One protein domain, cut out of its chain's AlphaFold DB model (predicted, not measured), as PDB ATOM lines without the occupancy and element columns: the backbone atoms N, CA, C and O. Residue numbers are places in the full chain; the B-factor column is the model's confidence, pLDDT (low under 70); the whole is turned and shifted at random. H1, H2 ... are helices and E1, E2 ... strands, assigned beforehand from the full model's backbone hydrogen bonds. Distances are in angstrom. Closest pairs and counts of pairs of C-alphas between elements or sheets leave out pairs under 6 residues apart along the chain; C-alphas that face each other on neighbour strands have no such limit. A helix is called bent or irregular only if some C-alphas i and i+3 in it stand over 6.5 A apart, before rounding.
ATOM      1  N   SER A   2     228.134 248.658 269.487       41.81
ATOM      2  CA  SER A   2     227.792 249.749 268.571       41.81
ATOM      3  C   SER A   2     227.478 250.997 269.398       41.81
ATOM      4  O   SER A   2     226.660 250.950 270.312       41.81
ATOM      5  N   ASN A   3     228.167 252.106 269.125       54.53
ATOM      6  CA  ASN A   3     227.817 253.377 269.754       54.53
ATOM      7  C   ASN A   3     226.402 253.774 269.304       54.53
ATOM      8  O   ASN A   3     226.100 253.622 268.115       54.53
ATOM      9  N   PRO A   4     225.545 254.295 270.199       67.81
ATOM     10  CA  PRO A   4     224.270 254.861 269.784       67.81
ATOM     11  C   PRO A   4     224.512 255.971 268.754       67.81
ATOM     12  O   PRO A   4     225.389 256.824 268.925       67.81
ATOM     13  N   VAL A   5     223.744 255.947 267.665       83.12
ATOM     14  CA  VAL A   5     223.763 257.015 266.663       83.12
ATOM     15  C   VAL A   5     222.934 258.170 267.217       83.12
ATOM     16  O   VAL A   5     221.716 258.211 267.076       83.12
ATOM     17  N   TRP A   6     223.597 259.084 267.919       90.25
ATOM     18  CA  TRP A   6     222.967 260.301 268.420       90.25
ATOM     19  C   TRP A   6     222.806 261.346 267.309       90.25
ATOM     20  O   TRP A   6     223.687 261.455 266.453       90.25
ATOM     21  N   PRO A   7     221.733 262.158 267.330       90.00
ATOM     22  CA  PRO A   7     221.567 263.219 266.351       90.00
ATOM     23  C   PRO A   7     222.589 264.337 266.573       90.00
ATOM     24  O   PRO A   7     222.832 264.791 267.701       90.00
ATOM     25  N   ASP A   8     223.133 264.843 265.472       95.38
ATOM     26  CA  ASP A   8     223.863 266.105 265.472       95.38
ATOM     27  C   ASP A   8     222.953 267.249 265.919       95.38
ATOM     28  O   ASP A   8     221.735 267.200 265.783       95.38
ATOM     29  N   HIS A   9     223.558 268.293 266.473       97.12
ATOM     30  CA  HIS A   9     222.867 269.498 266.901       97.12
ATOM     31  C   HIS A   9     223.499 270.724 266.248       97.12
ATOM     32  O   HIS A   9     224.718 270.865 266.174       97.12
ATOM     33  N   PHE A  10     222.669 271.662 265.821       97.75
ATOM     34  CA  PHE A  10     223.066 272.848 265.087       97.75
ATOM     35  C   PHE A  10     222.772 274.118 265.882       97.75
ATOM     36  O   PHE A  10     221.783 274.227 266.614       97.75
ATOM     37  N   ARG A  11     223.648 275.111 265.733       98.12
ATOM     38  CA  ARG A  11     223.457 276.461 266.263       98.12
ATOM     39  C   ARG A  11     224.024 277.472 265.279       98.12
ATOM     40  O   ARG A  11     225.224 277.470 265.015       98.12
ATOM     41  N   TYR A  12     223.180 278.380 264.802       98.38
ATOM     42  CA  TYR A  12     223.646 279.543 264.056       98.38
ATOM     43  C   TYR A  12     224.262 280.573 265.007       98.38
ATOM     44  O   TYR A  12     223.686 280.906 266.050       98.38
ATOM     45  N   ILE A  13     225.445 281.050 264.650       97.44
ATOM     46  CA  ILE A  13     226.147 282.148 265.309       97.44
ATOM     47  C   ILE A  13     226.565 283.170 264.259       97.44
ATOM     48  O   ILE A  13     226.517 282.881 263.067       97.44
ATOM     49  N   ASP A  14     227.026 284.324 264.707       97.00
ATOM     50  CA  ASP A  14     227.606 285.346 263.857       97.00
ATOM     51  C   ASP A  14     228.983 285.784 264.342       97.00
ATOM     52  O   ASP A  14     229.316 285.649 265.522       97.00
ATOM     53  N   ALA A  15     229.778 286.274 263.400       96.12
ATOM     54  CA  ALA A  15     231.075 286.878 263.643       96.12
ATOM     55  C   ALA A  15     231.192 288.156 262.810       96.12
ATOM     56  O   ALA A  15     230.746 288.191 261.661       96.12
ATOM     57  N   ILE A  16     231.786 289.186 263.406       96.38
ATOM     58  CA  ILE A  16     232.112 290.445 262.735       96.38
ATOM     59  C   ILE A  16     233.546 290.331 262.217       96.38
ATOM     60  O   ILE A  16     234.432 289.887 262.949       96.38
ATOM     61  N   GLY A  17     233.763 290.728 260.969       95.50
ATOM     62  CA  GLY A  17     235.076 290.817 260.338       95.50
ATOM     63  C   GLY A  17     235.128 291.958 259.316       95.50
ATOM     64  O   GLY A  17     234.151 292.697 259.189       95.50
ATOM     65  N   PRO A  18     236.245 292.103 258.578       96.06
ATOM     66  CA  PRO A  18     236.422 293.175 257.592       96.06
ATOM     67  C   PRO A  18     235.318 293.226 256.524       96.06
ATOM     68  O   PRO A  18     234.881 294.304 256.145       96.06
ATOM     69  N   GLU A  19     234.804 292.064 256.120       94.44
ATOM     70  CA  GLU A  19     233.736 291.923 255.116       94.44
ATOM     71  C   GLU A  19     232.316 292.121 255.686       94.44
ATOM     72  O   GLU A  19     231.316 291.880 255.010       94.44
ATOM     73  N   GLY A  20     232.194 292.501 256.963       95.88
ATOM     74  CA  GLY A  20     230.920 292.675 257.655       95.88
ATOM     75  C   GLY A  20     230.559 291.505 258.573       95.88
ATOM     76  O   GLY A  20     231.385 291.025 259.351       95.88
ATOM     77  N   VAL A  21     229.292 291.075 258.547       96.50
ATOM     78  CA  VAL A  21     228.752 290.070 259.483       96.50
ATOM     79  C   VAL A  21     228.541 288.732 258.780       96.50
ATOM     80  O   VAL A  21     227.675 288.595 257.920       96.50
ATOM     81  N   SER A  22     229.286 287.711 259.202       97.56
ATOM     82  CA  SER A  22     229.127 286.336 258.720       97.56
ATOM     83  C   SER A  22     228.182 285.548 259.616       97.56
ATOM     84  O   SER A  22     228.367 285.537 260.830       97.56
ATOM     85  N   ILE A  23     227.218 284.828 259.035       97.69
ATOM     86  CA  ILE A  23     226.322 283.915 259.762       97.69
ATOM     87  C   ILE A  23     226.771 282.469 259.518       97.69
ATOM     88  O   ILE A  23     226.787 281.992 258.388       97.69
ATOM     89  N   ILE A  24     227.107 281.746 260.588       97.56
ATOM     90  CA  ILE A  24     227.737 280.422 260.534       97.56
ATOM     91  C   ILE A  24     226.854 279.393 261.240       97.56
ATOM     92  O   ILE A  24     226.563 279.519 262.432       97.56
ATOM     93  N   CYS A  25     226.478 278.324 260.536       98.19
ATOM     94  CA  CYS A  25     225.828 277.158 261.138       98.19
ATOM     95  C   CYS A  25     226.875 276.248 261.795       98.19
ATOM     96  O   CYS A  25     227.517 275.441 261.123       98.19
ATOM     97  N   LYS A  26     227.041 276.335 263.119       97.94
ATOM     98  CA  LYS A  26     227.921 275.419 263.855       97.94
ATOM     99  C   LYS A  26     227.231 274.088 264.121       97.94
ATOM    100  O   LYS A  26     226.103 274.058 264.609       97.94
ATOM    101  N   ARG A  27     227.953 273.003 263.845       98.00
ATOM    102  CA  ARG A  27     227.576 271.622 264.157       98.00
ATOM    103  C   ARG A  27     228.187 271.206 265.490       98.00
ATOM    104  O   ARG A  27     229.343 271.523 265.774       98.00
ATOM    105  N   TYR A  28     227.408 270.488 266.277       98.06
ATOM    106  CA  TYR A  28     227.770 269.917 267.559       98.06
ATOM    107  C   TYR A  28     227.349 268.454 267.585       98.06
ATOM    108  O   TYR A  28     226.333 268.090 267.000       98.06
ATOM    109  N   VAL A  29     228.112 267.636 268.295       96.88
ATOM    110  CA  VAL A  29     227.865 266.201 268.433       96.88
ATOM    111  C   VAL A  29     227.708 265.839 269.901       96.88
ATOM    112  O   VAL A  29     228.315 266.474 270.773       96.88
ATOM    113  N   VAL A  30     226.892 264.828 270.174       96.75
ATOM    114  CA  VAL A  30     226.656 264.327 271.529       96.75
ATOM    115  C   VAL A  30     227.863 263.504 271.990       96.75
ATOM    116  O   VAL A  30     228.368 262.656 271.259       96.75
ATOM    117  N   ILE A  31     228.334 263.760 273.211       95.44
ATOM    118  CA  ILE A  31     229.390 262.973 273.878       95.44
ATOM    119  C   ILE A  31     228.866 262.181 275.072       95.44
ATOM    120  O   ILE A  31     229.504 261.229 275.511       95.44
ATOM    121  N   ARG A  32     227.720 262.591 275.616       94.62
ATOM    122  CA  ARG A  32     227.044 261.938 276.731       94.62
ATOM    123  C   ARG A  32     225.567 262.281 276.678       94.62
ATOM    124  O   ARG A  32     225.195 263.432 276.449       94.62
ATOM    125  N   GLU A  33     224.752 261.291 276.981       94.75
ATOM    126  CA  GLU A  33     223.318 261.420 277.158       94.75
ATOM    127  C   GLU A  33     222.954 261.051 278.599       94.75
ATOM    128  O   GLU A  33     223.562 260.171 279.209       94.75
ATOM    129  N   THR A  34     221.975 261.750 279.158       93.56
ATOM    130  CA  THR A  34     221.210 261.300 280.324       93.56
ATOM    131  C   THR A  34     219.733 261.285 279.952       93.56
ATOM    132  O   THR A  34     219.369 261.678 278.842       93.56
ATOM    133  N   GLU A  35     218.858 260.870 280.866       93.75
ATOM    134  CA  GLU A  35     217.408 260.864 280.643       93.75
ATOM    135  C   GLU A  35     216.889 262.202 280.081       93.75
ATOM    136  O   GLU A  35     216.189 262.225 279.071       93.75
ATOM    137  N   HIS A  36     217.329 263.327 280.652       93.88
ATOM    138  CA  HIS A  36     216.780 264.649 280.331       93.88
ATOM    139  C   HIS A  36     217.667 265.529 279.451       93.88
ATOM    140  O   HIS A  36     217.198 266.562 278.961       93.88
ATOM    141  N   CYS A  37     218.944 265.192 279.254       94.81
ATOM    142  CA  CYS A  37     219.855 266.087 278.542       94.81
ATOM    143  C   CYS A  37     220.926 265.389 277.709       94.81
ATOM    144  O   CYS A  37     221.332 264.261 277.974       94.81
ATOM    145  N   TYR A  38     221.411 266.134 276.724       95.94
ATOM    146  CA  TYR A  38     222.617 265.845 275.970       95.94
ATOM    147  C   TYR A  38     223.745 266.775 276.405       95.94
ATOM    148  O   TYR A  38     223.526 267.950 276.715       95.94
ATOM    149  N   TRP A  39     224.966 266.257 276.359       96.81
ATOM    150  CA  TRP A  39     226.193 267.036 276.436       96.81
ATOM    151  C   TRP A  39     226.833 267.076 275.060       96.81
ATOM    152  O   TRP A  39     227.111 266.035 274.466       96.81
ATOM    153  N   LEU A  40     227.043 268.288 274.563       97.44
ATOM    154  CA  LEU A  40     227.444 268.562 273.195       97.44
ATOM    155  C   LEU A  40     228.845 269.164 273.132       97.44
ATOM    156  O   LEU A  40     229.187 270.023 273.947       97.44
ATOM    157  N   VAL A  41     229.621 268.805 272.116       97.81
ATOM    158  CA  VAL A  41     230.893 269.468 271.774       97.81
ATOM    159  C   VAL A  41     230.981 269.709 270.275       97.81
ATOM    160  O   VAL A  41     230.226 269.128 269.499       97.81
ATOM    161  N   VAL A  42     231.900 270.576 269.851       96.88
ATOM    162  CA  VAL A  42     232.233 270.680 268.426       96.88
ATOM    163  C   VAL A  42     232.967 269.407 267.966       96.88
ATOM    164  O   VAL A  42     233.723 268.836 268.756       96.88
ATOM    165  N   PRO A  43     232.796 268.964 266.707       96.62
ATOM    166  CA  PRO A  43     233.354 267.702 266.217       96.62
ATOM    167  C   PRO A  43     234.861 267.524 266.448       96.62
ATOM    168  O   PRO A  43     235.303 266.441 266.815       96.62
ATOM    169  N   SER A  44     235.651 268.592 266.308       96.31
ATOM    170  CA  SER A  44     237.108 268.550 266.501       96.31
ATOM    171  C   SER A  44     237.543 268.252 267.943       96.31
ATOM    172  O   SER A  44     238.695 267.906 268.168       96.31
ATOM    173  N   TYR A  45     236.640 268.354 268.922       96.00
ATOM    174  CA  TYR A  45     236.939 268.147 270.344       96.00
ATOM    175  C   TYR A  45     236.479 266.778 270.863       96.00
ATOM    176  O   TYR A  45     236.691 266.469 272.033       96.00
ATOM    177  N   VAL A  46     235.860 265.940 270.021       95.38
ATOM    178  CA  VAL A  46     235.264 264.659 270.442       95.38
ATOM    179  C   VAL A  46     236.273 263.750 271.131       95.38
ATOM    180  O   VAL A  46     235.964 263.193 272.181       95.38
ATOM    181  N   PHE A  47     237.472 263.618 270.564       94.81
ATOM    182  CA  PHE A  47     238.507 262.733 271.095       94.81
ATOM    183  C   PHE A  47     238.897 263.115 272.533       94.81
ATOM    184  O   PHE A  47     238.788 262.308 273.452       94.81
ATOM    185  N   ILE A  48     239.247 264.386 272.748       96.06
ATOM    186  CA  ILE A  48     239.653 264.908 274.064       96.06
ATOM    187  C   ILE A  48     238.476 264.884 275.054       96.06
ATOM    188  O   ILE A  48     238.657 264.643 276.253       96.06
ATOM    189  N   ALA A  49     237.256 265.112 274.567       95.75
ATOM    190  CA  ALA A  49     236.057 265.059 275.389       95.75
ATOM    191  C   ALA A  49     235.781 263.643 275.913       95.75
ATOM    192  O   ALA A  49     235.505 263.490 277.101       95.75
ATOM    193  N   LYS A  50     235.915 262.613 275.065       94.06
ATOM    194  CA  LYS A  50     235.768 261.206 275.470       94.06
ATOM    195  C   LYS A  50     236.798 260.808 276.529       94.06
ATOM    196  O   LYS A  50     236.402 260.336 277.587       94.06
ATOM    197  N   ALA A  51     238.072 261.148 276.326       95.31
ATOM    198  CA  ALA A  51     239.126 260.900 277.316       95.31
ATOM    199  C   ALA A  51     238.886 261.621 278.661       95.31
ATOM    200  O   ALA A  51     239.361 261.207 279.719       95.31
ATOM    201  N   SER A  52     238.169 262.747 278.656       96.06
ATOM    202  CA  SER A  52     237.765 263.425 279.897       96.06
ATOM    203  C   SER A  52     236.610 262.697 280.588       96.06
ATOM    204  O   SER A  52     236.646 262.526 281.804       96.06
ATOM    205  N   LEU A  53     235.628 262.222 279.815       95.06
ATOM    206  CA  LEU A  53     234.498 261.448 280.332       95.06
ATOM    207  C   LEU A  53     234.932 260.101 280.919       95.06
ATOM    208  O   LEU A  53     234.403 259.713 281.955       95.06
ATOM    209  N   GLU A  54     235.913 259.428 280.314       95.12
ATOM    210  CA  GLU A  54     236.519 258.194 280.844       95.12
ATOM    211  C   GLU A  54     237.161 258.412 282.222       95.12
ATOM    212  O   GLU A  54     237.130 257.531 283.074       95.12
ATOM    213  N   ARG A  55     237.663 259.624 282.483       96.06
ATOM    214  CA  ARG A  55     238.167 260.053 283.799       96.06
ATOM    215  C   ARG A  55     237.061 260.536 284.746       96.06
ATOM    216  O   ARG A  55     237.360 261.085 285.801       96.06
ATOM    217  N   GLY A  56     235.792 260.397 284.365       95.12
ATOM    218  CA  GLY A  56     234.637 260.835 285.152       95.12
ATOM    219  C   GLY A  56     234.367 262.343 285.118       95.12
ATOM    220  O   GLY A  56     233.521 262.825 285.871       95.12
ATOM    221  N   VAL A  57     235.043 263.109 284.253       95.69
ATOM    222  CA  VAL A  57     234.955 264.577 284.223       95.69
ATOM    223  C   VAL A  57     234.229 265.063 282.972       95.69
ATOM    224  O   VAL A  57     234.568 264.712 281.843       95.69
ATOM    225  N   ILE A  58     233.253 265.955 283.155       94.88
ATOM    226  CA  ILE A  58     232.608 266.646 282.037       94.88
ATOM    227  C   ILE A  58     233.493 267.827 281.603       94.88
ATOM    228  O   ILE A  58     233.790 268.694 282.429       94.88
ATOM    229  N   PRO A  59     233.902 267.921 280.324       95.38
ATOM    230  CA  PRO A  59     234.722 269.036 279.862       95.38
ATOM    231  C   PRO A  59     234.033 270.395 280.036       95.38
ATOM    232  O   PRO A  59     232.868 270.556 279.674       95.38
ATOM    233  N   LYS A  60     234.776 271.420 280.477       94.88
ATOM    234  CA  LYS A  60     234.255 272.793 280.676       94.88
ATOM    235  C   LYS A  60     233.667 273.426 279.406       94.88
ATOM    236  O   LYS A  60     232.797 274.290 279.477       94.88
ATOM    237  N   TYR A  61     234.149 273.014 278.235       94.50
ATOM    238  CA  TYR A  61     233.668 273.500 276.940       94.50
ATOM    239  C   TYR A  61     232.420 272.759 276.431       94.50
ATOM    240  O   TYR A  61     231.812 273.213 275.458       94.50
ATOM    241  N   ALA A  62     232.021 271.652 277.068       97.12
ATOM    242  CA  ALA A  62     230.813 270.928 276.702       97.12
ATOM    243  C   ALA A  62     229.563 271.766 277.003       97.12
ATOM    244  O   ALA A  62     229.501 272.526 277.972       97.12
ATOM    245  N   LYS A  63     228.546 271.643 276.152       97.06
ATOM    246  CA  LYS A  63     227.298 272.401 276.248       97.06
ATOM    247  C   LYS A  63     226.153 271.461 276.575       97.06
ATOM    248  O   LYS A  63     225.898 270.516 275.836       97.06
ATOM    249  N   ARG A  64     225.456 271.733 277.676       95.69
ATOM    250  CA  ARG A  64     224.280 270.966 278.092       95.69
ATOM    251  C   ARG A  64     223.041 271.440 277.329       95.69
ATOM    252  O   ARG A  64     222.756 272.636 277.301       95.69
ATOM    253  N   VAL A  65     222.290 270.505 276.753       95.25
ATOM    254  CA  VAL A  65     221.010 270.754 276.072       95.25
ATOM    255  C   VAL A  65     219.942 269.842 276.653       95.25
ATOM    256  O   VAL A  65     220.111 268.630 276.677       95.25
ATOM    257  N   LEU A  66     218.833 270.421 277.116       93.75
ATOM    258  CA  LEU A  66     217.670 269.660 277.573       93.75
ATOM    259  C   LEU A  66     216.916 269.068 276.373       93.75
ATOM    260  O   LEU A  66     216.715 269.761 275.372       93.75
ATOM    261  N   LYS A  67     216.464 267.816 276.489       90.94
ATOM    262  CA  LYS A  67     215.683 267.126 275.444       90.94
ATOM    263  C   LYS A  67     214.290 267.728 275.263       90.94
ATOM    264  O   LYS A  67     213.786 267.785 274.143       90.94
ATOM    265  N   VAL A  68     213.706 268.232 276.352       87.50
ATOM    266  CA  VAL A  68     212.396 268.892 276.380       87.50
ATOM    267  C   VAL A  68     212.573 270.301 276.947       87.50
ATOM    268  O   VAL A  68     212.678 270.504 278.149       87.50
ATOM    269  N   SER A  69     212.704 271.284 276.058       85.50
ATOM    270  CA  SER A  69     212.725 272.716 276.394       85.50
ATOM    271  C   SER A  69     212.354 273.560 275.172       85.50
ATOM    272  O   SER A  69     212.735 273.207 274.052       85.50
ATOM    273  N   GLY A  70     211.666 274.687 275.377       74.81
ATOM    274  CA  GLY A  70     211.408 275.681 274.325       74.81
ATOM    275  C   GLY A  70     212.645 276.512 273.950       74.81
ATOM    276  O   GLY A  70     212.795 276.936 272.805       74.81
ATOM    277  N   ARG A  71     213.590 276.703 274.883       84.25
ATOM    278  CA  ARG A  71     214.845 277.448 274.661       84.25
ATOM    279  C   ARG A  71     216.044 276.534 274.896       84.25
ATOM    280  O   ARG A  71     216.261 276.046 276.004       84.25
ATOM    281  N   ARG A  72     216.830 276.291 273.844       93.12
ATOM    282  CA  ARG A  72     217.984 275.377 273.867       93.12
ATOM    283  C   ARG A  72     219.235 276.053 273.330       93.12
ATOM    284  O   ARG A  72     219.170 277.017 272.567       93.12
ATOM    285  N   PHE A  73     220.392 275.522 273.718       95.94
ATOM    286  CA  PHE A  73     221.663 275.970 273.160       95.94
ATOM    287  C   PHE A  73     221.796 275.584 271.676       95.94
ATOM    288  O   PHE A  73     222.187 276.420 270.867       95.94
ATOM    289  N   ALA A  74     221.450 274.357 271.304       97.00
ATOM    290  CA  ALA A  74     221.490 273.875 269.927       97.00
ATOM    291  C   ALA A  74     220.290 272.952 269.665       97.00
ATOM    292  O   ALA A  74     219.666 272.477 270.619       97.00
ATOM    293  N   TYR A  75     219.967 272.730 268.392       96.12
ATOM    294  CA  TYR A  75     218.765 272.013 267.953       96.12
ATOM    295  C   TYR A  75     219.131 270.913 266.954       96.12
ATOM    296  O   TYR A  75     220.014 271.156 266.136       96.12
ATOM    297  N   PRO A  76     218.477 269.741 266.982       94.81
ATOM    298  CA  PRO A  76     218.726 268.690 265.996       94.81
ATOM    299  C   PRO A  76     218.451 269.127 264.551       94.81
ATOM    300  O   PRO A  76     219.177 268.749 263.638       94.81
ATOM    301  N   GLU A  77     217.447 269.981 264.345       95.25
ATOM    302  CA  GLU A  77     217.069 270.510 263.034       95.25
ATOM    303  C   GLU A  77     217.663 271.909 262.796       95.25
ATOM    304  O   GLU A  77     217.618 272.790 263.669       95.25
TER     305      GLU A  77
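This is residues 2 to 77 of the 136 residues of an uncharacterized protein of Pseudomonas stutzeri KOS6 (UniProt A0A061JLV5). A four-stranded antiparallel sheet curls like part of a barrel, with helix H1 over one face at E2 and E3; the long hairpin of E1 and E2 reaches away from H1, and its tip, residues 16 to 21, sticks out. E2, the longest strand, is staggered: residues 20 to 28 pair with E1, residues 29 to 33 with E3. The printed part has 76 residues, with named elements in the order E1, E2, E3, H1, E4; the sheet's order is E1, E2, E3, E4, and the class is mixed, helices and strands. It is only just loose, close to compact, with a radius of gyration of the C-alphas of 13.9 A, and only just elongated, spanning 43 by 28 by 23 A.

E1, residues 9 to 17, and E2, residues 20 to 33, form a hairpin at 149 degrees, with N 9 and O 28 2.8 A apart. E2 and E3, residues 37 to 41, form another at 124 degrees, with N 31 and O 39 2.9 A apart. E1, E2 and E3 make a meander, each strand the antiparallel neighbour of the one before. H1, residues 43 to 54, is on the sheet at a height of 7.9 A; its closest C-alphas to E2 are Pro 43 and Val 29, 6.1 A. On the local plane it runs along E2 at 29 degrees, only just. Six of its 8 O i to N i+4 pairs are within hydrogen-bond range. E4, residues 63 to 66, is antiparallel to E3 at 153 degrees, with N 40 and O 63 2.8 A apart. E1 and E4, the edge strands, are apart.

E1 begins at C-alpha 9 (222.867, 269.498, 266.901) and is 25.4 A long; E2 is 37.6 A, E3 13.4 A. H1, 17.7 A, is irregular: C-alphas 44 and 47 are 7.5 A apart. E4, 10.1 A, ends at C-alpha 66 (217.670, 269.660, 277.573).

The C-alphas farthest apart, Ser 2 and Pro 18, are 45.6 A apart. The printed part has no cut and no long link. Its mean pLDDT is 93.3; residues 2 to 4 are under 70.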